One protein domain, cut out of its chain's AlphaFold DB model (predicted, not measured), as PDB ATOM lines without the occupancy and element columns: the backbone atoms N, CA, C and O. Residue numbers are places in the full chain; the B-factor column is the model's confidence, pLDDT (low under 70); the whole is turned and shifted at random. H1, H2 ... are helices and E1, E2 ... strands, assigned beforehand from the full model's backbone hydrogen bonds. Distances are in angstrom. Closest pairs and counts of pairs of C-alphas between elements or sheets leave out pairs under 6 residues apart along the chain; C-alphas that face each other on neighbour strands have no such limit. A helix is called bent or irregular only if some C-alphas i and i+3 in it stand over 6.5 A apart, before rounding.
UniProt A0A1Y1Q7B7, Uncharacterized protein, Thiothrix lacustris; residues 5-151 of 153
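What this domain is: This is residues 5 to 151 of the 153 residues of an uncharacterized protein of Thiothrix lacustris (UniProt A0A1Y1Q7B7). A twisted sheet of four strands, E3, E4, E5 and E6, has the long helix H4 slantwise over one face, while the small sheet E1, E2, E7 lies on the side away from H4, coming near the large sheet through its edge strand E1. H3 meets H4 at a corner, the short H1 and H2 lie at the periphery, and residues 125 to 136 of the long link before E7 stick out. The printed part has 147 residues, with four named helices and seven named strands in the order E1 E2 E3 H1 H2 E4 E5 H3 H4 E6 E7. Both sheets are mixed, with orders E3 E4 E5 E6 and E1 E2 E7, and the class is mixed, helices and strands. The whole is compact, with a radius of gyration of the C-alphas of 16.4 A and spans of 47 by 34 by 27 A.

Where its parts are: E1, residues 5 to 7, begins at C-alpha 5, (-29.085, -55.575, -0.012). E2, residues 10 to 13, and E3, residues 19 to 22, follow. H1, residues 26 to 29, is neither bent nor irregular, but only just: C-alphas 26 and 29 are 6.2 A apart. H2 holds residues 31 to 34 and E4 residues 41 to 44. E5, residues 49 to 55, is 19.7 A long. H3, residues 62 to 77, is 23.5 A long and begins at C-alpha 62, (-18.690, -54.840, 22.404); it is irregular, with C-alphas 63 and 66 7.6 A apart. H4, residues 80 to 99, is 27.4 A long, has a kink of 29 degrees near residue 87 and is only just irregular, with C-alphas 84 and 87 6.8 A apart. E6, residues 108 to 114, is 19.4 A long. E7, residues 148 to 150, ends at C-alpha 150, (-31.769, -45.289, 0.631).

How they stand to each other: In the larger sheet, E3 and E4 are antiparallel at 174 degrees, with N 21 and O 42 2.9 A apart, within hydrogen-bond range. E4 and E5 form an antiparallel hairpin, with N 43 and O 50 2.9 A apart. E5 and E6 are parallel at 18 degrees, with N 51 and O 109 2.8 A apart. E5, H3, H4 and E6 form a strand-helix-strand unit, two parallel neighbour strands with helices between, and its crossover is right-handed. H4 is on this sheet at a height of 10.3 A, making two layers, a helix on one face of a sheet. It lies over E6, slantwise to the strands at 35 degrees on the local plane; the closest C-alphas of H4 and E6 are those of Leu 90 and Tyr 110, 7.5 A apart. H3 and H4 only just touch, only at the corner and about perpendicular at 84 degrees, with the C-alphas of Asp 75 and Leu 81 closest at 4.9 A. In the smaller sheet, E1 and E2 are an antiparallel hairpin, with N 7 and O 10 3.0 A apart. E2 and E7 are parallel at 29 degrees, with N 13 and O 149 2.8 A apart. The closest C-alphas of E1 and E3 are those of Leu 5 and Lys 22, 7.1 A apart. H1 and H2 are close but not clearly touching, with the C-alphas of Pro 26 and Thr 32 closest at 6.2 A. O i to N i+4 pairs are within range in 10 of 12 cases in H3 and 13 of 16 in H4; H1 and H2 are too short for such a pair.

The domain as a whole: The two C-alphas farthest apart are those of Ala 34 and Ala 127, at 48.5 A. The printed part has no cut. The link from E6 to E7, residues 115 to 147, is long, and its residues 125 to 136 stand free. The mean pLDDT of the printed part is 74.5, and residues 26 to 33 and 118 to 151 are under 70.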
ATOM      1  N   LEU A   5     -30.202 -54.708  -0.383       88.75
ATOM      2  CA  LEU A   5     -29.085 -55.575  -0.012       88.75
ATOM      3  C   LEU A   5     -28.759 -55.386   1.475       88.75
ATOM      4  O   LEU A   5     -29.052 -54.341   2.057       88.75
ATOM      5  N   ILE A   6     -28.157 -56.398   2.095       86.81
ATOM      6  CA  ILE A   6     -27.801 -56.393   3.520       86.81
ATOM      7  C   ILE A   6     -26.308 -56.696   3.657       86.81
ATOM      8  O   ILE A   6     -25.813 -57.614   3.002       86.81
ATOM      9  N   GLU A   7     -25.618 -55.948   4.521       84.62
ATOM     10  CA  GLU A   7     -24.268 -56.268   5.001       84.62
ATOM     11  C   GLU A   7     -24.232 -56.196   6.526       84.62
ATOM     12  O   GLU A   7     -24.496 -55.148   7.118       84.62
ATOM     13  N   GLY A   8     -23.925 -57.318   7.179       84.12
ATOM     14  CA  GLY A   8     -23.985 -57.417   8.635       84.12
ATOM     15  C   GLY A   8     -25.354 -56.995   9.182       84.12
ATOM     16  O   GLY A   8     -26.355 -57.674   8.970       84.12
ATOM     17  N   SER A   9     -25.389 -55.873   9.907       80.75
ATOM     18  CA  SER A   9     -26.623 -55.302  10.475       80.75
ATOM     19  C   SER A   9     -27.205 -54.123   9.683       80.75
ATOM     20  O   SER A   9     -28.232 -53.571  10.085       80.75
ATOM     21  N   LEU A  10     -26.553 -53.742   8.581       81.44
ATOM     22  CA  LEU A  10     -26.913 -52.607   7.739       81.44
ATOM     23  C   LEU A  10     -27.793 -53.064   6.575       81.44
ATOM     24  O   LEU A  10     -27.469 -54.027   5.877       81.44
ATOM     25  N   HIS A  11     -28.892 -52.348   6.351       84.56
ATOM     26  CA  HIS A  11     -29.814 -52.576   5.243       84.56
ATOM     27  C   HIS A  11     -29.750 -51.403   4.265       84.56
ATOM     28  O   HIS A  11     -29.941 -50.245   4.638       84.56
ATOM     29  N   PHE A  12     -29.484 -51.698   2.999       82.88
ATOM     30  CA  PHE A  12     -29.354 -50.706   1.940       82.88
ATOM     31  C   PHE A  12     -30.471 -50.890   0.925       82.88
ATOM     32  O   PHE A  12     -30.677 -51.997   0.432       82.88
ATOM     33  N   ILE A  13     -31.172 -49.812   0.601       83.94
ATOM     34  CA  ILE A  13     -32.260 -49.786  -0.370       83.94
ATOM     35  C   ILE A  13     -31.791 -48.982  -1.584       83.94
ATOM     36  O   ILE A  13     -31.308 -47.858  -1.459       83.94
ATOM     37  N   PHE A  14     -31.958 -49.558  -2.765       84.75
ATOM     38  CA  PHE A  14     -31.584 -48.995  -4.055       84.75
ATOM     39  C   PHE A  14     -32.832 -48.918  -4.950       84.75
ATOM     40  O   PHE A  14     -32.977 -49.699  -5.896       84.75
ATOM     41  N   PRO A  15     -33.792 -48.027  -4.633       81.62
ATOM     42  CA  PRO A  15     -35.009 -47.870  -5.420       81.62
ATOM     43  C   PRO A  15     -34.685 -47.543  -6.878       81.62
ATOM     44  O   PRO A  15     -33.975 -46.585  -7.145       81.62
ATOM     45  N   ASN A  16     -35.285 -48.274  -7.818       86.69
ATOM     46  CA  ASN A  16     -35.076 -48.152  -9.271       86.69
ATOM     47  C   ASN A  16     -33.737 -48.690  -9.807       86.69
ATOM     48  O   ASN A  16     -33.483 -48.565 -11.006       86.69
ATOM     49  N   ALA A  17     -32.915 -49.342  -8.980       90.06
ATOM     50  CA  ALA A  17     -31.815 -50.137  -9.511       90.06
ATOM     51  C   ALA A  17     -32.371 -51.258 -10.407       90.06
ATOM     52  O   ALA A  17     -33.336 -51.944 -10.061       90.06
ATOM     53  N   GLN A  18     -31.754 -51.446 -11.570       93.94
ATOM     54  CA  GLN A  18     -32.122 -52.485 -12.528       93.94
ATOM     55  C   GLN A  18     -31.667 -53.868 -12.051       93.94
ATOM     56  O   GLN A  18     -32.371 -54.860 -12.256       93.94
ATOM     57  N   LYS A  19     -30.500 -53.939 -11.395       93.88
ATOM     58  CA  LYS A  19     -29.928 -55.186 -10.873       93.88
ATOM     59  C   LYS A  19     -29.141 -54.934  -9.589       93.88
ATOM     60  O   LYS A  19     -28.381 -53.976  -9.494       93.88
ATOM     61  N   LEU A  20     -29.297 -55.840  -8.626       92.94
ATOM     62  CA  LEU A  20     -28.573 -55.851  -7.356       92.94
ATOM     63  C   LEU A  20     -27.861 -57.191  -7.184       92.94
ATOM     64  O   LEU A  20     -28.466 -58.242  -7.407       92.94
ATOM     65  N   ARG A  21     -26.589 -57.165  -6.774       92.75
ATOM     66  CA  ARG A  21     -25.797 -58.374  -6.512       92.75
ATOM     67  C   ARG A  21     -24.920 -58.197  -5.275       92.75
ATOM     68  O   ARG A  21     -24.115 -57.275  -5.229       92.75
ATOM     69  N   LYS A  22     -25.039 -59.125  -4.318       92.62
ATOM     70  CA  LYS A  22     -24.013 -59.382  -3.295       92.62
ATOM     71  C   LYS A  22     -22.838 -60.074  -3.983       92.62
ATOM     72  O   LYS A  22     -23.046 -61.116  -4.598       92.62
ATOM     73  N   PHE A  23     -21.665 -59.456  -3.972       92.19
ATOM     74  CA  PHE A  23     -20.575 -59.799  -4.892       92.19
ATOM     75  C   PHE A  23     -19.319 -60.356  -4.203       92.19
ATOM     76  O   PHE A  23     -18.424 -60.894  -4.845       92.19
ATOM     77  N   ASP A  24     -19.277 -60.307  -2.881       88.19
ATOM     78  CA  ASP A  24     -18.234 -60.892  -2.036       88.19
ATOM     79  C   ASP A  24     -18.603 -62.276  -1.474       88.19
ATOM     80  O   ASP A  24     -17.788 -62.880  -0.779       88.19
ATOM     81  N   ASP A  25     -19.795 -62.806  -1.776       82.56
ATOM     82  CA  ASP A  25     -20.241 -64.124  -1.307       82.56
ATOM     83  C   ASP A  25     -19.313 -65.249  -1.827       82.56
ATOM     84  O   ASP A  25     -19.341 -65.583  -3.015       82.56
ATOM     85  N   PRO A  26     -18.510 -65.903  -0.973       68.88
ATOM     86  CA  PRO A  26     -17.526 -66.890  -1.416       68.88
ATOM     87  C   PRO A  26     -18.140 -68.088  -2.160       68.88
ATOM     88  O   PRO A  26     -17.435 -68.759  -2.914       68.88
ATOM     89  N   ILE A  27     -19.444 -68.342  -2.004       68.81
ATOM     90  CA  ILE A  27     -20.142 -69.461  -2.645       68.81
ATOM     91  C   ILE A  27     -20.381 -69.203  -4.146       68.81
ATOM     92  O   ILE A  27     -20.431 -70.153  -4.923       68.81
ATOM     93  N   GLN A  28     -20.495 -67.943  -4.586       64.81
ATOM     94  CA  GLN A  28     -20.984 -67.624  -5.938       64.81
ATOM     95  C   GLN A  28     -19.902 -67.445  -7.018       64.81
ATOM     96  O   GLN A  28     -20.225 -67.562  -8.197       64.81
ATOM     97  N   HIS A  29     -18.643 -67.156  -6.667       61.78
ATOM     98  CA  HIS A  29     -17.661 -66.626  -7.642       61.78
ATOM     99  C   HIS A  29     -16.336 -67.392  -7.717       61.78
ATOM    100  O   HIS A  29     -15.539 -67.129  -8.612       61.78
ATOM    101  N   GLY A  30     -16.015 -68.247  -6.736       62.72
ATOM    102  CA  GLY A  30     -14.710 -68.924  -6.642       62.72
ATOM    103  C   GLY A  30     -13.486 -68.002  -6.463       62.72
ATOM    104  O   GLY A  30     -12.376 -68.501  -6.280       62.72
ATOM    105  N   LEU A  31     -13.672 -66.674  -6.461       67.38
ATOM    106  CA  LEU A  31     -12.634 -65.638  -6.350       67.38
ATOM    107  C   LEU A  31     -11.704 -65.845  -5.150       67.38
ATOM    108  O   LEU A  31     -10.490 -65.669  -5.253       67.38
ATOM    109  N   THR A  32     -12.262 -66.308  -4.033       65.19
ATOM    110  CA  THR A  32     -11.524 -66.559  -2.795       65.19
ATOM    111  C   THR A  32     -10.460 -67.651  -2.963       65.19
ATOM    112  O   THR A  32      -9.394 -67.558  -2.359       65.19
ATOM    113  N   HIS A  33     -10.689 -68.656  -3.822       68.44
ATOM    114  CA  HIS A  33      -9.702 -69.709  -4.103       68.44
ATOM    115  C   HIS A  33      -8.511 -69.208  -4.930       68.44
ATOM    116  O   HIS A  33      -7.426 -69.776  -4.841       68.44
ATOM    117  N   ALA A  34      -8.697 -68.131  -5.698       71.50
ATOM    118  CA  ALA A  34      -7.650 -67.486  -6.489       71.50
ATOM    119  C   ALA A  34      -6.917 -66.364  -5.724       71.50
ATOM    120  O   ALA A  34      -6.067 -65.689  -6.300       71.50
ATOM    121  N   GLY A  35      -7.238 -66.149  -4.441       78.88
ATOM    122  CA  GLY A  35      -6.668 -65.061  -3.639       78.88
ATOM    123  C   GLY A  35      -7.149 -63.662  -4.042       78.88
ATOM    124  O   GLY A  35      -6.515 -62.678  -3.666       78.88
ATOM    125  N   LEU A  36      -8.245 -63.572  -4.801       85.00
ATOM    126  CA  LEU A  36      -8.845 -62.317  -5.250       85.00
ATOM    127  C   LEU A  36      -9.916 -61.841  -4.266       85.00
ATOM    128  O   LEU A  36     -10.591 -62.650  -3.623       85.00
ATOM    129  N   GLN A  37     -10.085 -60.522  -4.165       89.50
ATOM    130  CA  GLN A  37     -11.083 -59.902  -3.291       89.50
ATOM    131  C   GLN A  37     -12.170 -59.205  -4.112       89.50
ATOM    132  O   GLN A  37     -11.879 -58.546  -5.098       89.50
ATOM    133  N   ALA A  38     -13.426 -59.300  -3.697       92.56
ATOM    134  CA  ALA A  38     -14.527 -58.609  -4.361       92.56
ATOM    135  C   ALA A  38     -15.068 -57.482  -3.484       92.56
ATOM    136  O   ALA A  38     -14.969 -57.551  -2.257       92.56
ATOM    137  N   VAL A  39     -15.628 -56.448  -4.109       93.75
ATOM    138  CA  VAL A  39     -16.476 -55.478  -3.406       93.75
ATOM    139  C   VAL A  39     -17.739 -56.161  -2.892       93.75
ATOM    140  O   VAL A  39     -18.166 -57.177  -3.441       93.75
ATOM    141  N   ASP A  40     -18.354 -55.594  -1.862       93.44
ATOM    142  CA  ASP A  40     -19.504 -56.223  -1.215       93.44
ATOM    143  C   ASP A  40     -20.739 -56.250  -2.123       93.44
ATOM    144  O   ASP A  40     -21.453 -57.256  -2.163       93.44
ATOM    145  N   PHE A  41     -20.984 -55.179  -2.890       94.62
ATOM    146  CA  PHE A  41     -22.127 -55.100  -3.799       94.62
ATOM    147  C   PHE A  41     -21.785 -54.569  -5.190       94.62
ATOM    148  O   PHE A  41     -20.952 -53.678  -5.364       94.62
ATOM    149  N   LEU A  42     -22.547 -55.051  -6.169       94.94
ATOM    150  CA  LEU A  42     -22.724 -54.406  -7.465       94.94
ATOM    151  C   LEU A  42     -24.169 -53.921  -7.577       94.94
ATOM    152  O   LEU A  42     -25.112 -54.695  -7.379       94.94
ATOM    153  N   VAL A  43     -24.329 -52.640  -7.898       94.12
ATOM    154  CA  VAL A  43     -25.632 -51.988  -8.054       94.12
ATOM    155  C   VAL A  43     -25.696 -51.381  -9.444       94.12
ATOM    156  O   VAL A  43     -24.969 -50.444  -9.771       94.12
ATOM    157  N   GLU A  44     -26.553 -51.948 -10.278       94.31
ATOM    158  CA  GLU A  44     -26.702 -51.551 -11.665       94.31
ATOM    159  C   GLU A  44     -27.915 -50.640 -11.832       94.31
ATOM    160  O   GLU A  44     -29.045 -51.033 -11.540       94.31
ATOM    161  N   TRP A  45     -27.671 -49.438 -12.340       91.06
ATOM    162  CA  TRP A  45     -28.684 -48.481 -12.768       91.06
ATOM    163  C   TRP A  45     -28.742 -48.437 -14.295       91.06
ATOM    164  O   TRP A  45     -27.922 -49.069 -14.968       91.06
ATOM    165  N   GLU A  46     -29.682 -47.672 -14.847       92.94
ATOM    166  CA  GLU A  46     -29.776 -47.458 -16.296       92.94
ATOM    167  C   GLU A  46     -28.464 -46.893 -16.860       92.94
ATOM    168  O   GLU A  46     -27.827 -47.525 -17.704       92.94
ATOM    169  N   ASP A  47     -27.989 -45.787 -16.285       90.25
ATOM    170  CA  ASP A  47     -26.843 -45.046 -16.816       90.25
ATOM    171  C   ASP A  47     -25.515 -45.341 -16.116       90.25
ATOM    172  O   ASP A  47     -24.470 -44.881 -16.566       90.25
ATOM    173  N   THR A  48     -25.509 -46.079 -15.002       89.06
ATOM    174  CA  THR A  48     -24.279 -46.298 -14.223       89.06
ATOM    175  C   THR A  48     -24.195 -47.695 -13.613       89.06
ATOM    176  O   THR A  48     -25.202 -48.378 -13.419       89.06
ATOM    177  N   LEU A  49     -22.974 -48.135 -13.306       92.12
ATOM    178  CA  LEU A  49     -22.713 -49.294 -12.450       92.12
ATOM    179  C   LEU A  49     -21.940 -48.836 -11.215       92.12
ATOM    180  O   LEU A  49     -20.877 -48.224 -11.326       92.12
ATOM    181  N   TRP A  50     -22.465 -49.138 -10.033       94.19
ATOM    182  CA  TRP A  50     -21.803 -48.852  -8.768       94.19
ATOM    183  C   TRP A  50     -21.148 -50.121  -8.222       94.19
ATOM    184  O   TRP A  50     -21.790 -51.166  -8.104       94.19
ATOM    185  N   LEU A  51     -19.874 -50.003  -7.858       93.19
ATOM    186  CA  LEU A  51     -19.112 -50.967  -7.077       93.19
ATOM    187  C   LEU A  51     -19.077 -50.445  -5.643       93.19
ATOM    188  O   LEU A  51     -18.486 -49.394  -5.390       93.19
ATOM    189  N   VAL A  52     -19.739 -51.135  -4.720       91.44
ATOM    190  CA  VAL A  52     -19.938 -50.649  -3.351       91.44
ATOM    191  C   VAL A  52     -19.175 -51.529  -2.372       91.44
ATOM    192  O   VAL A  52     -19.398 -52.734  -2.311       91.44
ATOM    193  N   GLU A  53     -18.305 -50.904  -1.590       91.50
ATOM    194  CA  GLU A  53     -17.610 -51.508  -0.457       91.50
ATOM    195  C   GLU A  53     -18.105 -50.877   0.847       91.50
ATOM    196  O   GLU A  53     -18.196 -49.657   0.965       91.50
ATOM    197  N   VAL A  54     -18.379 -51.699   1.849       88.19
ATOM    198  CA  VAL A  54     -18.868 -51.320   3.168       88.19
ATOM    199  C   VAL A  54     -17.786 -51.606   4.211       88.19
ATOM    200  O   VAL A  54     -17.150 -52.660   4.264       88.19
ATOM    201  N   LYS A  55     -17.554 -50.627   5.083       85.00
ATOM    202  CA  LYS A  55     -16.676 -50.736   6.246       85.00
ATOM    203  C   LYS A  55     -17.411 -50.239   7.475       85.00
ATOM    204  O   LYS A  55     -17.532 -49.040   7.683       85.00
ATOM    205  N   ASP A  56     -17.857 -51.164   8.311       85.75
ATOM    206  CA  ASP A  56     -18.499 -50.855   9.587       85.75
ATOM    207  C   ASP A  56     -17.630 -51.364  10.748       85.75
ATOM    208  O   ASP A  56     -17.883 -52.441  11.296       85.75
ATOM    209  N   PRO A  57     -16.554 -50.641  11.117       82.94
ATOM    210  CA  PRO A  57     -15.723 -51.018  12.258       82.94
ATOM    211  C   PRO A  57     -16.499 -51.034  13.583       82.94
ATOM    212  O   PRO A  57     -16.043 -51.681  14.529       82.94
ATOM    213  N   GLU A  58     -17.643 -50.349  13.668       81.81
ATOM    214  CA  GLU A  58     -18.460 -50.281  14.877       81.81
ATOM    215  C   GLU A  58     -19.384 -51.485  15.064       81.81
ATOM    216  O   GLU A  58     -19.765 -51.761  16.199       81.81
ATOM    217  N   SER A  59     -19.681 -52.230  13.997       81.31
ATOM    218  CA  SER A  59     -20.481 -53.464  14.048       81.31
ATOM    219  C   SER A  59     -19.848 -54.606  14.848       81.31
ATOM    220  O   SER A  59     -20.509 -55.606  15.142       81.31
ATOM    221  N   ALA A  60     -18.562 -54.498  15.195       79.25
ATOM    222  CA  ALA A  60     -17.888 -55.499  16.005       79.25
ATOM    223  C   ALA A  60     -18.529 -55.602  17.400       79.25
ATOM    224  O   ALA A  60     -18.888 -54.598  18.010       79.25
ATOM    225  N   ALA A  61     -18.608 -56.827  17.934       80.94
ATOM    226  CA  ALA A  61     -19.119 -57.078  19.283       80.94
ATOM    227  C   ALA A  61     -18.413 -56.205  20.338       80.94
ATOM    228  O   ALA A  61     -17.219 -55.927  20.200       80.94
ATOM    229  N   ASP A  62     -19.122 -55.842  21.412       81.50
ATOM    230  CA  ASP A  62     -18.690 -54.840  22.404       81.50
ATOM    231  C   ASP A  62     -17.244 -55.030  22.899       81.50
ATOM    232  O   ASP A  62     -16.457 -54.086  22.922       81.50
ATOM    233  N   GLU A  63     -16.832 -56.268  23.192       85.88
ATOM    234  CA  GLU A  63     -15.473 -56.597  23.663       85.88
ATOM    235  C   GLU A  63     -14.350 -56.321  22.637       85.88
ATOM    236  O   GLU A  63     -13.153 -56.298  22.962       85.88
ATOM    237  N   LYS A  64     -14.705 -56.173  21.360       88.62
ATOM    238  CA  LYS A  64     -13.786 -55.947  20.235       88.62
ATOM    239  C   LYS A  64     -14.029 -54.619  19.521       88.62
ATOM    240  O   LYS A  64     -13.135 -54.206  18.783       88.62
ATOM    241  N   ARG A  65     -15.155 -53.942  19.766       85.50
ATOM    242  CA  ARG A  65     -15.558 -52.700  19.089       85.50
ATOM    243  C   ARG A  65     -14.469 -51.635  19.116       85.50
ATOM    244  O   ARG A  65     -14.012 -51.205  18.064       85.50
ATOM    245  N   GLU A  66     -13.957 -51.298  20.297       88.38
ATOM    246  CA  GLU A  66     -12.912 -50.273  20.422       88.38
ATOM    247  C   GLU A  66     -11.641 -50.652  19.647       88.38
ATOM    248  O   GLU A  66     -11.075 -49.847  18.913       88.38
ATOM    249  N   ARG A  67     -11.212 -51.917  19.732       90.38
ATOM    250  CA  ARG A  67     -10.041 -52.399  18.981       90.38
ATOM    251  C   ARG A  67     -10.258 -52.333  17.468       90.38
ATOM    252  O   ARG A  67      -9.324 -51.975  16.756       90.38
ATOM    253  N   SER A  68     -11.460 -52.662  16.999       88.12
ATOM    254  CA  SER A  68     -11.856 -52.575  15.588       88.12
ATOM    255  C   SER A  68     -11.778 -51.131  15.083       88.12
ATOM    256  O   SER A  68     -11.090 -50.858  14.098       88.12
ATOM    257  N   ILE A  69     -12.367 -50.183  15.822       85.88
ATOM    258  CA  ILE A  69     -12.324 -48.747  15.506       85.88
ATOM    259  C   ILE A  69     -10.880 -48.231  15.461       85.88
ATOM    260  O   ILE A  69     -10.484 -47.568  14.500       85.88
ATOM    261  N   GLN A  70     -10.066 -48.550  16.471       89.12
ATOM    262  CA  GLN A  70      -8.670 -48.101  16.530       89.12
ATOM    263  C   GLN A  70      -7.803 -48.723  15.428       89.12
ATOM    264  O   GLN A  70      -6.897 -48.067  14.908       89.12
ATOM    265  N   GLY A  71      -8.068 -49.979  15.059       89.56
ATOM    266  CA  GLY A  71      -7.435 -50.631  13.913       89.56
ATOM    267  C   GLY A  71      -7.763 -49.902  12.614       89.56
ATOM    268  O   GLY A  71      -6.856 -49.459  11.914       89.56
ATOM    269  N   PHE A  72      -9.051 -49.668  12.364       87.12
ATOM    270  CA  PHE A  72      -9.521 -48.962  11.176       87.12
ATOM    271  C   PHE A  72      -8.916 -47.556  11.047       87.12
ATOM    272  O   PHE A  72      -8.402 -47.197   9.989       87.12
ATOM    273  N   ARG A  73      -8.888 -46.776  12.137       84.31
ATOM    274  CA  ARG A  73      -8.250 -45.446  12.157       84.31
ATOM    275  C   ARG A  73      -6.766 -45.506  11.825       84.31
ATOM    276  O   ARG A  73      -6.282 -44.720  11.019       84.31
ATOM    277  N   ARG A  74      -6.047 -46.464  12.407       88.12
ATOM    278  CA  ARG A  74      -4.625 -46.668  12.120       88.12
ATOM    279  C   ARG A  74      -4.395 -46.997  10.649       88.12
ATOM    280  O   ARG A  74      -3.421 -46.520  10.070       88.12
ATOM    281  N   ASP A  75      -5.267 -47.804  10.056       83.69
ATOM    282  CA  ASP A  75      -5.164 -48.154   8.644       83.69
ATOM    283  C   ASP A  75      -5.487 -46.956   7.744       83.69
ATOM    284  O   ASP A  75      -4.804 -46.760   6.737       83.69
ATOM    285  N   MET A  76      -6.439 -46.099   8.129       80.81
ATOM    286  CA  MET A  76      -6.680 -44.815   7.462       80.81
ATOM    287  C   MET A  76      -5.454 -43.895   7.525       80.81
ATOM    288  O   MET A  76      -4.961 -43.463   6.487       80.81
ATOM    289  N   GLU A  77      -4.928 -43.624   8.722       80.00
ATOM    290  CA  GLU A  77      -3.797 -42.704   8.945       80.00
ATOM    291  C   GLU A  77      -2.524 -43.136   8.208       80.00
ATOM    292  O   GLU A  77      -1.715 -42.306   7.794       80.00
ATOM    293  N   ARG A  78      -2.336 -44.448   8.040       81.56
ATOM    294  CA  ARG A  78      -1.168 -45.030   7.368       81.56
ATOM    295  C   ARG A  78      -1.386 -45.278   5.876       81.56
ATOM    296  O   ARG A  78      -0.546 -45.928   5.260       81.56
ATOM    297  N   ASN A  79      -2.500 -44.813   5.303       76.25
ATOM    298  CA  ASN A  79      -2.948 -45.108   3.935       76.25
ATOM    299  C   ASN A  79      -3.148 -46.605   3.624       76.25
ATOM    300  O   ASN A  79      -3.414 -46.969   2.477       76.25
ATOM    301  N   LYS A  80      -3.076 -47.483   4.627       81.56
ATOM    302  CA  LYS A  80      -3.278 -48.925   4.462       81.56
ATOM    303  C   LYS A  80      -4.705 -49.260   4.077       81.56
ATOM    304  O   LYS A  80      -4.906 -50.161   3.278       81.56
ATOM    305  N   LEU A  81      -5.692 -48.503   4.565       80.94
ATOM    306  CA  LEU A  81      -7.084 -48.702   4.162       80.94
ATOM    307  C   LEU A  81      -7.214 -48.657   2.633       80.94
ATOM    308  O   LEU A  81      -7.830 -49.531   2.033       80.94
ATOM    309  N   ILE A  82      -6.570 -47.683   1.991       77.12
ATOM    310  CA  ILE A  82      -6.620 -47.534   0.537       77.12
ATOM    311  C   ILE A  82      -5.845 -48.662  -0.149       77.12
ATOM    312  O   ILE A  82      -6.405 -49.345  -1.005       77.12
ATOM    313  N   PHE A  83      -4.573 -48.862   0.202       74.75
ATOM    314  CA  PHE A  83      -3.684 -49.754  -0.551       74.75
ATOM    315  C   PHE A  83      -3.887 -51.240  -0.248       74.75
ATOM    316  O   PHE A  83      -3.862 -52.052  -1.169       74.75
ATOM    317  N   ASP A  84      -4.120 -51.582   1.016       84.06
ATOM    318  CA  ASP A  84      -4.152 -52.968   1.481       84.06
ATOM    319  C   ASP A  84      -5.583 -53.537   1.462       84.06
ATOM    320  O   ASP A  84      -5.752 -54.752   1.375       84.06
ATOM    321  N   HIS A  85      -6.616 -52.681   1.513       83.75
ATOM    322  CA  HIS A  85      -8.013 -53.125   1.634       83.75
ATOM    323  C   HIS A  85      -8.913 -52.705   0.465       83.75
ATOM    324  O   HIS A  85      -9.587 -53.552  -0.113       83.75
ATOM    325  N   LEU A  86      -8.945 -51.423   0.090       86.38
ATOM    326  CA  LEU A  86      -9.898 -50.921  -0.913       86.38
ATOM    327  C   LEU A  86      -9.432 -51.175  -2.356       86.38
ATOM    328  O   LEU A  86     -10.192 -51.670  -3.188       86.38
ATOM    329  N   SER A  87      -8.167 -50.873  -2.654       88.06
ATOM    330  CA  SER A  87      -7.616 -50.990  -4.012       88.06
ATOM    331  C   SER A  87      -7.628 -52.426  -4.551       88.06
ATOM    332  O   SER A  87      -8.012 -52.597  -5.710       88.06
ATOM    333  N   PRO A  88      -7.266 -53.464  -3.764       90.94
ATOM    334  CA  PRO A  88      -7.346 -54.847  -4.225       90.94
ATOM    335  C   PRO A  88      -8.779 -55.235  -4.589       90.94
ATOM    336  O   PRO A  88      -9.002 -55.720  -5.690       90.94
ATOM    337  N   LYS A  89      -9.756 -54.919  -3.729       92.38
ATOM    338  CA  LYS A  89     -11.176 -55.210  -3.969       92.38
ATOM    339  C   LYS A  89     -11.708 -54.549  -5.234       92.38
ATOM    340  O   LYS A  89     -12.369 -55.211  -6.029       92.38
ATOM    341  N   LEU A  90     -11.393 -53.272  -5.464       91.44
ATOM    342  CA  LEU A  90     -11.787 -52.587  -6.698       91.44
ATOM    343  C   LEU A  90     -11.146 -53.241  -7.930       91.44
ATOM    344  O   LEU A  90     -11.846 -53.590  -8.880       91.44
ATOM    345  N   ARG A  91      -9.819 -53.409  -7.914       93.62
ATOM    346  CA  ARG A  91      -9.055 -53.969  -9.037       93.62
ATOM    347  C   ARG A  91      -9.561 -55.357  -9.413       93.62
ATOM    348  O   ARG A  91      -9.828 -55.618 -10.581       93.62
ATOM    349  N   ASP A  92      -9.677 -56.230  -8.425       93.69
ATOM    350  CA  ASP A  92     -10.025 -57.631  -8.613       93.69
ATOM    351  C   ASP A  92     -11.494 -57.775  -9.051       93.69
ATOM    352  O   ASP A  92     -11.793 -58.587  -9.924       93.69
ATOM    353  N   SER A  93     -12.394 -56.918  -8.547       93.38
ATOM    354  CA  SER A  93     -13.790 -56.860  -9.009       93.38
ATOM    355  C   SER A  93     -13.896 -56.455 -10.475       93.38
ATOM    356  O   SER A  93     -14.595 -57.106 -11.249       93.38
ATOM    357  N   LEU A  94     -13.180 -55.403 -10.882       93.56
ATOM    358  CA  LEU A  94     -13.154 -54.969 -12.280       93.56
ATOM    359  C   LEU A  94     -12.562 -56.046 -13.188       93.56
ATOM    360  O   LEU A  94     -13.090 -56.294 -14.269       93.56
ATOM    361  N   PHE A  95     -11.493 -56.704 -12.738       93.00
ATOM    362  CA  PHE A  95     -10.856 -57.781 -13.485       93.00
ATOM    363  C   PHE A  95     -11.794 -58.977 -13.674       93.00
ATOM    364  O   PHE A  95     -11.906 -59.489 -14.785       93.00
ATOM    365  N   TYR A  96     -12.520 -59.377 -12.625       92.75
ATOM    366  CA  TYR A  96     -13.544 -60.414 -12.725       92.75
ATOM    367  C   TYR A  96     -14.635 -60.031 -13.726       92.75
ATOM    368  O   TYR A  96     -14.945 -60.821 -14.615       92.75
ATOM    369  N   LEU A  97     -15.212 -58.832 -13.603       93.44
ATOM    370  CA  LEU A  97     -16.293 -58.394 -14.490       93.44
ATOM    371  C   LEU A  97     -15.837 -58.354 -15.946       93.44
ATOM    372  O   LEU A  97     -16.570 -58.777 -16.832       93.44
ATOM    373  N   TRP A  98     -14.612 -57.890 -16.189       94.31
ATOM    374  CA  TRP A  98     -14.033 -57.858 -17.526       94.31
ATOM    375  C   TRP A  98     -13.832 -59.262 -18.108       94.31
ATOM    376  O   TRP A  98     -14.239 -59.509 -19.237       94.31
ATOM    377  N   LEU A  99     -13.260 -60.196 -17.340       93.25
ATOM    378  CA  LEU A  99     -13.018 -61.568 -17.807       93.25
ATOM    379  C   LEU A  99     -14.295 -62.367 -18.088       93.25
ATOM    380  O   LEU A  99     -14.244 -63.329 -18.850       93.25
ATOM    381  N   ASN A 100     -15.406 -62.004 -17.450       91.62
ATOM    382  CA  ASN A 100     -16.694 -62.674 -17.621       91.62
ATOM    383  C   ASN A 100     -17.622 -61.946 -18.609       91.62
ATOM    384  O   ASN A 100     -18.799 -62.286 -18.676       91.62
ATOM    385  N   ASP A 101     -17.128 -60.938 -19.340       94.62
ATOM    386  CA  ASP A 101     -17.938 -60.086 -20.228       94.62
ATOM    387  C   ASP A 101     -19.144 -59.427 -19.512       94.62
ATOM    388  O   ASP A 101     -20.174 -59.118 -20.111       94.62
ATOM    389  N   GLU A 102     -19.015 -59.183 -18.202       94.06
ATOM    390  CA  GLU A 102     -20.027 -58.551 -17.345       94.06
ATOM    391  C   GLU A 102     -19.759 -57.051 -17.119       94.06
ATOM    392  O   GLU A 102     -20.570 -56.374 -16.485       94.06
ATOM    393  N   LEU A 103     -18.629 -56.513 -17.596       94.12
ATOM    394  CA  LEU A 103     -18.285 -55.098 -17.434       94.12
ATOM    395  C   LEU A 103     -19.026 -54.234 -18.476       94.12
ATOM    396  O   LEU A 103     -18.721 -54.323 -19.668       94.12
ATOM    397  N   PRO A 104     -19.974 -53.372 -18.068       91.62
ATOM    398  CA  PRO A 104     -20.806 -52.638 -19.010       91.62
ATOM    399  C   PRO A 104     -20.084 -51.414 -19.590       91.62
ATOM    400  O   PRO A 104     -19.217 -50.812 -18.956       91.62
ATOM    401  N   ALA A 105     -20.521 -50.967 -20.770       92.88
ATOM    402  CA  ALA A 105     -20.052 -49.736 -21.414       92.88
ATOM    403  C   ALA A 105     -20.730 -48.470 -20.846       92.88
ATOM    404  O   ALA A 105     -21.157 -47.595 -21.598       92.88
ATOM    405  N   LYS A 106     -20.859 -48.381 -19.518       90.06
ATOM    406  CA  LYS A 106     -21.440 -47.232 -18.807       90.06
ATOM    407  C   LYS A 106     -20.519 -46.748 -17.687       90.06
ATOM    408  O   LYS A 106     -19.672 -47.522 -17.237       90.06
ATOM    409  N   PRO A 107     -20.644 -45.483 -17.245       91.94
ATOM    410  CA  PRO A 107     -19.864 -44.954 -16.136       91.94
ATOM    411  C   PRO A 107     -19.858 -45.867 -14.906       91.94
ATOM    412  O   PRO A 107     -20.894 -46.382 -14.475       91.94
ATOM    413  N   LEU A 108     -18.664 -46.035 -14.339       89.38
ATOM    414  CA  LEU A 108     -18.435 -46.812 -13.130       89.38
ATOM    415  C   LEU A 108     -18.245 -45.864 -11.948       89.38
ATOM    416  O   LEU A 108     -17.434 -44.937 -12.014       89.38
ATOM    417  N   HIS A 109     -18.937 -46.135 -10.850       88.38
ATOM    418  CA  HIS A 109     -18.734 -45.439  -9.587       88.38
ATOM    419  C   HIS A 109     -18.227 -46.417  -8.537       88.38
ATOM    420  O   HIS A 109     -18.849 -47.445  -8.296       88.38
ATOM    421  N   TYR A 110     -17.104 -46.095  -7.897       89.00
ATOM    422  CA  TYR A 110     -16.625 -46.839  -6.737       89.00
ATOM    423  C   TYR A 110     -17.014 -46.090  -5.464       89.00
ATOM    424  O   TYR A 110     -16.560 -44.966  -5.240       89.00
ATOM    425  N   LEU A 111     -17.892 -46.693  -4.665       86.94
ATOM    426  CA  LEU A 111     -18.407 -46.123  -3.427       86.94
ATOM    427  C   LEU A 111     -17.853 -46.903  -2.240       86.94
ATOM    428  O   LEU A 111     -17.957 -48.125  -2.187       86.94
ATOM    429  N   VAL A 112     -17.316 -46.176  -1.261       84.56
ATOM    430  CA  VAL A 112     -16.892 -46.741   0.023       84.56
ATOM    431  C   VAL A 112     -17.774 -46.153   1.115       84.56
ATOM    432  O   VAL A 112     -17.713 -44.956   1.396       84.56
ATOM    433  N   LEU A 113     -18.610 -46.994   1.715       84.69
ATOM    434  CA  LEU A 113     -19.520 -46.636   2.797       84.69
ATOM    435  C   LEU A 113     -18.854 -46.961   4.134       84.69
ATOM    436  O   LEU A 113     -18.502 -48.112   4.381       84.69
ATOM    437  N   ILE A 114     -18.673 -45.959   4.997       81.31
ATOM    438  CA  ILE A 114     -18.007 -46.128   6.296       81.31
ATOM    439  C   ILE A 114     -19.007 -45.878   7.430       81.31
ATOM    440  O   ILE A 114     -19.461 -44.751   7.621       81.31
ATOM    441  N   GLY A 115     -19.316 -46.919   8.200       80.25
ATOM    442  CA  GLY A 115     -20.106 -46.853   9.429       80.25
ATOM    443  C   GLY A 115     -19.219 -46.533  10.631       80.25
ATOM    444  O   GLY A 115     -18.727 -47.437  11.298       80.25
ATOM    445  N   LEU A 116     -18.950 -45.250  10.879       75.94
ATOM    446  CA  LEU A 116     -18.157 -44.809  12.031       75.94
ATOM    447  C   LEU A 116     -18.688 -43.459  12.538       75.94
ATOM    448  O   LEU A 116     -18.416 -42.415  11.943       75.94
ATOM    449  N   GLU A 117     -19.427 -43.464  13.651       70.62
ATOM    450  CA  GLU A 117     -20.047 -42.276  14.258       70.62
ATOM    451  C   GLU A 117     -19.001 -41.220  14.611       70.62
ATOM    452  O   GLU A 117     -19.216 -40.021  14.460       70.62
ATOM    453  N   SER A 118     -17.821 -41.666  15.036       62.28
ATOM    454  CA  SER A 118     -16.731 -40.771  15.426       62.28
ATOM    455  C   SER A 118     -16.065 -40.006  14.271       62.28
ATOM    456  O   SER A 118     -15.249 -39.123  14.535       62.28
ATOM    457  N   LEU A 119     -16.388 -40.323  13.011       60.50
ATOM    458  CA  LEU A 119     -16.001 -39.503  11.854       60.50
ATOM    459  C   LEU A 119     -16.978 -38.349  11.607       60.50
ATOM    460  O   LEU A 119     -16.689 -37.468  10.795       60.50
ATOM    461  N   LEU A 120     -18.116 -38.325  12.303       52.34
ATOM    462  CA  LEU A 120     -19.026 -37.193  12.261       52.34
ATOM    463  C   LEU A 120     -18.390 -36.030  13.038       52.34
ATOM    464  O   LEU A 120     -17.926 -36.215  14.167       52.34
ATOM    465  N   PRO A 121     -18.345 -34.812  12.473       42.47
ATOM    466  CA  PRO A 121     -17.833 -33.664  13.205       42.47
ATOM    467  C   PRO A 121     -18.643 -33.453  14.503       42.47
ATOM    468  O   PRO A 121     -19.839 -33.758  14.521       42.47
ATOM    469  N   PRO A 122     -18.056 -32.857  15.564       41.94
ATOM    470  CA  PRO A 122     -18.662 -32.717  16.904       41.94
ATOM    471  C   PRO A 122     -20.017 -31.980  16.998       41.94
ATOM    472  O   PRO A 122     -20.502 -31.725  18.096       41.94
ATOM    473  N   ARG A 123     -20.623 -31.583  15.873       37.78
ATOM    474  CA  ARG A 123     -21.892 -30.847  15.765       37.78
ATOM    475  C   ARG A 123     -23.034 -31.636  15.117       37.78
ATOM    476  O   ARG A 123     -24.044 -31.036  14.767       37.78
ATOM    477  N   ALA A 124     -22.946 -32.956  14.989       39.69
ATOM    478  CA  ALA A 124     -24.081 -33.774  14.551       39.69
ATOM    479  C   ALA A 124     -25.047 -34.103  15.714       39.69
ATOM    480  O   ALA A 124     -25.387 -35.254  15.955       39.69
ATOM    481  N   THR A 125     -25.504 -33.092  16.459       31.69
ATOM    482  CA  THR A 125     -26.581 -33.235  17.453       31.69
ATOM    483  C   THR A 125     -27.721 -32.280  17.120       31.69
ATOM    484  O   THR A 125     -27.632 -31.088  17.393       31.69
ATOM    485  N   LYS A 126     -28.804 -32.872  16.599       28.19
ATOM    486  CA  LYS A 126     -30.164 -32.346  16.382       28.19
ATOM    487  C   LYS A 126     -30.390 -31.286  15.283       28.19
ATOM    488  O   LYS A 126     -29.896 -30.171  15.345       28.19
ATOM    489  N   ALA A 127     -31.363 -31.661  14.444       27.44
ATOM    490  CA  ALA A 127     -32.304 -30.862  13.654       27.44
ATOM    491  C   ALA A 127     -31.901 -30.427  12.231       27.44
ATOM    492  O   ALA A 127     -30.959 -29.680  12.022       27.44
ATOM    493  N   GLN A 128     -32.730 -30.908  11.290       27.28
ATOM    494  CA  GLN A 128     -33.283 -30.225  10.113       27.28
ATOM    495  C   GLN A 128     -32.375 -29.263   9.331       27.28
ATOM    496  O   GLN A 128     -32.128 -28.145   9.759       27.28
ATOM    497  N   GLY A 129     -32.103 -29.642   8.079       26.39
ATOM    498  CA  GLY A 129     -31.933 -28.699   6.975       26.39
ATOM    499  C   GLY A 129     -30.563 -28.026   6.854       26.39
ATOM    500  O   GLY A 129     -30.105 -27.314   7.737       26.39
ATOM    501  N   ASN A 130     -30.013 -28.153   5.646       23.17
ATOM    502  CA  ASN A 130     -28.919 -27.391   5.039       23.17
ATOM    503  C   ASN A 130     -27.481 -27.905   5.225       23.17
ATOM    504  O   ASN A 130     -26.866 -27.888   6.287       23.17
ATOM    505  N   PHE A 131     -26.977 -28.331   4.065       26.19
ATOM    506  CA  PHE A 131     -25.697 -28.932   3.739       26.19
ATOM    507  C   PHE A 131     -24.538 -27.936   3.765       26.19
ATOM    508  O   PHE A 131     -24.653 -26.835   3.232       26.19
ATOM    509  N   TYR A 132     -23.381 -28.392   4.250       24.86
ATOM    510  CA  TYR A 132     -22.079 -27.795   3.950       24.86
ATOM    511  C   TYR A 132     -21.085 -28.888   3.524       24.86
ATOM    512  O   TYR A 132     -20.931 -29.905   4.195       24.86
ATOM    513  N   GLN A 133     -20.462 -28.665   2.361       27.61
ATOM    514  CA  GLN A 133     -19.534 -29.543   1.635       27.61
ATOM    515  C   GLN A 133     -18.052 -29.187   1.862       27.61
ATOM    516  O   GLN A 133     -17.736 -28.014   2.065       27.61
ATOM    517  N   ARG A 134     -17.195 -30.204   1.616       25.55
ATOM    518  CA  ARG A 134     -15.784 -30.250   1.119       25.55
ATOM    519  C   ARG A 134     -14.875 -31.043   2.080       25.55
ATOM    520  O   ARG A 134     -14.745 -30.645   3.226       25.55
ATOM    521  N   ASN A 135     -14.219 -32.156   1.722       23.92
ATOM    522  CA  ASN A 135     -13.756 -32.677   0.427       23.92
ATOM    523  C   ASN A 135     -13.835 -34.225   0.361       23.92
ATOM    524  O   ASN A 135     -13.402 -34.886   1.295       23.92
ATOM    525  N   LEU A 136     -14.332 -34.729  -0.780       30.75
ATOM    526  CA  LEU A 136     -14.339 -36.098  -1.346       30.75
ATOM    527  C   LEU A 136     -14.851 -37.303  -0.503       30.75
ATOM    528  O   LEU A 136     -14.162 -37.686   0.430       30.75
ATOM    529  N   VAL A 137     -15.927 -38.065  -0.818       32.34
ATOM    530  CA  VAL A 137     -17.133 -38.053  -1.732       32.34
ATOM    531  C   VAL A 137     -17.439 -39.540  -2.059       32.34
ATOM    532  O   VAL A 137     -16.495 -40.283  -2.292       32.34
ATOM    533  N   VAL A 138     -18.675 -40.066  -1.960       28.92
ATOM    534  CA  VAL A 138     -19.767 -39.962  -2.965       28.92
ATOM    535  C   VAL A 138     -21.149 -39.677  -2.337       28.92
ATOM    536  O   VAL A 138     -21.487 -40.170  -1.268       28.92
ATOM    537  N   TRP A 139     -21.921 -38.834  -3.028       26.05
ATOM    538  CA  TRP A 139     -23.281 -38.322  -2.768       26.05
ATOM    539  C   TRP A 139     -24.321 -39.142  -3.577       26.05
ATOM    540  O   TRP A 139     -23.925 -39.571  -4.660       26.05
ATOM    541  N   PRO A 140     -25.609 -39.324  -3.178       35.47
ATOM    542  CA  PRO A 140     -26.349 -38.623  -2.123       35.47
ATOM    543  C   PRO A 140     -26.737 -39.486  -0.899       35.47
ATOM    544  O   PRO A 140     -27.217 -40.603  -1.020       35.47
ATOM    545  N   TYR A 141     -26.622 -38.846   0.267       27.98
ATOM    546  CA  TYR A 141     -27.417 -38.994   1.499       27.98
ATOM    547  C   TYR A 141     -27.416 -40.308   2.299       27.98
ATOM    548  O   TYR A 141     -28.218 -41.205   2.079       27.98
ATOM    549  N   ALA A 142     -26.687 -40.283   3.420       33.34
ATOM    550  CA  ALA A 142     -27.135 -40.918   4.658       33.34
ATOM    551  C   ALA A 142     -26.613 -40.136   5.872       33.34
ATOM    552  O   ALA A 142     -25.471 -40.289   6.295       33.34
ATOM    553  N   THR A 143     -27.447 -39.268   6.437       33.25
ATOM    554  CA  THR A 143     -27.286 -38.803   7.818       33.25
ATOM    555  C   THR A 143     -28.534 -39.213   8.574       33.25
ATOM    556  O   THR A 143     -29.593 -38.622   8.364       33.25
ATOM    557  N   GLY A 144     -28.424 -40.224   9.431       30.08
ATOM    558  CA  GLY A 144     -29.520 -40.663  10.285       30.08
ATOM    559  C   GLY A 144     -29.189 -41.961  11.012       30.08
ATOM    560  O   GLY A 144     -28.696 -42.906  10.411       30.08
ATOM    561  N   LEU A 145     -29.469 -41.980  12.311       34.62
ATOM    562  CA  LEU A 145     -29.424 -43.127  13.219       34.62
ATOM    563  C   LEU A 145     -30.592 -44.103  12.944       34.62
ATOM    564  O   LEU A 145     -31.390 -44.390  13.831       34.62
ATOM    565  N   GLU A 146     -30.706 -44.613  11.717       38.50
ATOM    566  CA  GLU A 146     -31.617 -45.714  11.375       38.50
ATOM    567  C   GLU A 146     -30.873 -46.758  10.531       38.50
ATOM    568  O   GLU A 146     -30.053 -46.417   9.684       38.50
ATOM    569  N   LYS A 147     -31.141 -48.051  10.767       52.09
ATOM    570  CA  LYS A 147     -30.431 -49.198  10.151       52.09
ATOM    571  C   LYS A 147     -30.697 -49.375   8.647       52.09
ATOM    572  O   LYS A 147     -30.333 -50.405   8.081       52.09
ATOM    573  N   THR A 148     -31.336 -48.396   8.018       41.78
ATOM    574  CA  THR A 148     -31.807 -48.433   6.640       41.78
ATOM    575  C   THR A 148     -31.340 -47.179   5.910       41.78
ATOM    576  O   THR A 148     -31.640 -46.065   6.333       41.78
ATOM    577  N   VAL A 149     -30.624 -47.358   4.800       56.56
ATOM    578  CA  VAL A 149     -30.109 -46.261   3.967       56.56
ATOM    579  C   VAL A 149     -30.649 -46.394   2.545       56.56
ATOM    580  O   VAL A 149     -30.528 -47.463   1.953       56.56
ATOM    581  N   GLY A 150     -31.236 -45.326   1.998       46.00
ATOM    582  CA  GLY A 150     -31.769 -45.289   0.631       46.00
ATOM    583  C   GLY A 150     -30.869 -44.512  -0.330       46.00
ATOM    584  O   GLY A 150     -30.466 -43.398  -0.007       46.00
ATOM    585  N   PHE A 151     -30.605 -45.060  -1.519       59.47
ATOM    586  CA  PHE A 151     -29.799 -44.420  -2.568       59.47
ATOM    587  C   PHE A 151     -30.581 -44.225  -3.867       59.47
ATOM    588  O   PHE A 151     -31.411 -45.047  -4.237       59.47
TER     589      PHE A 151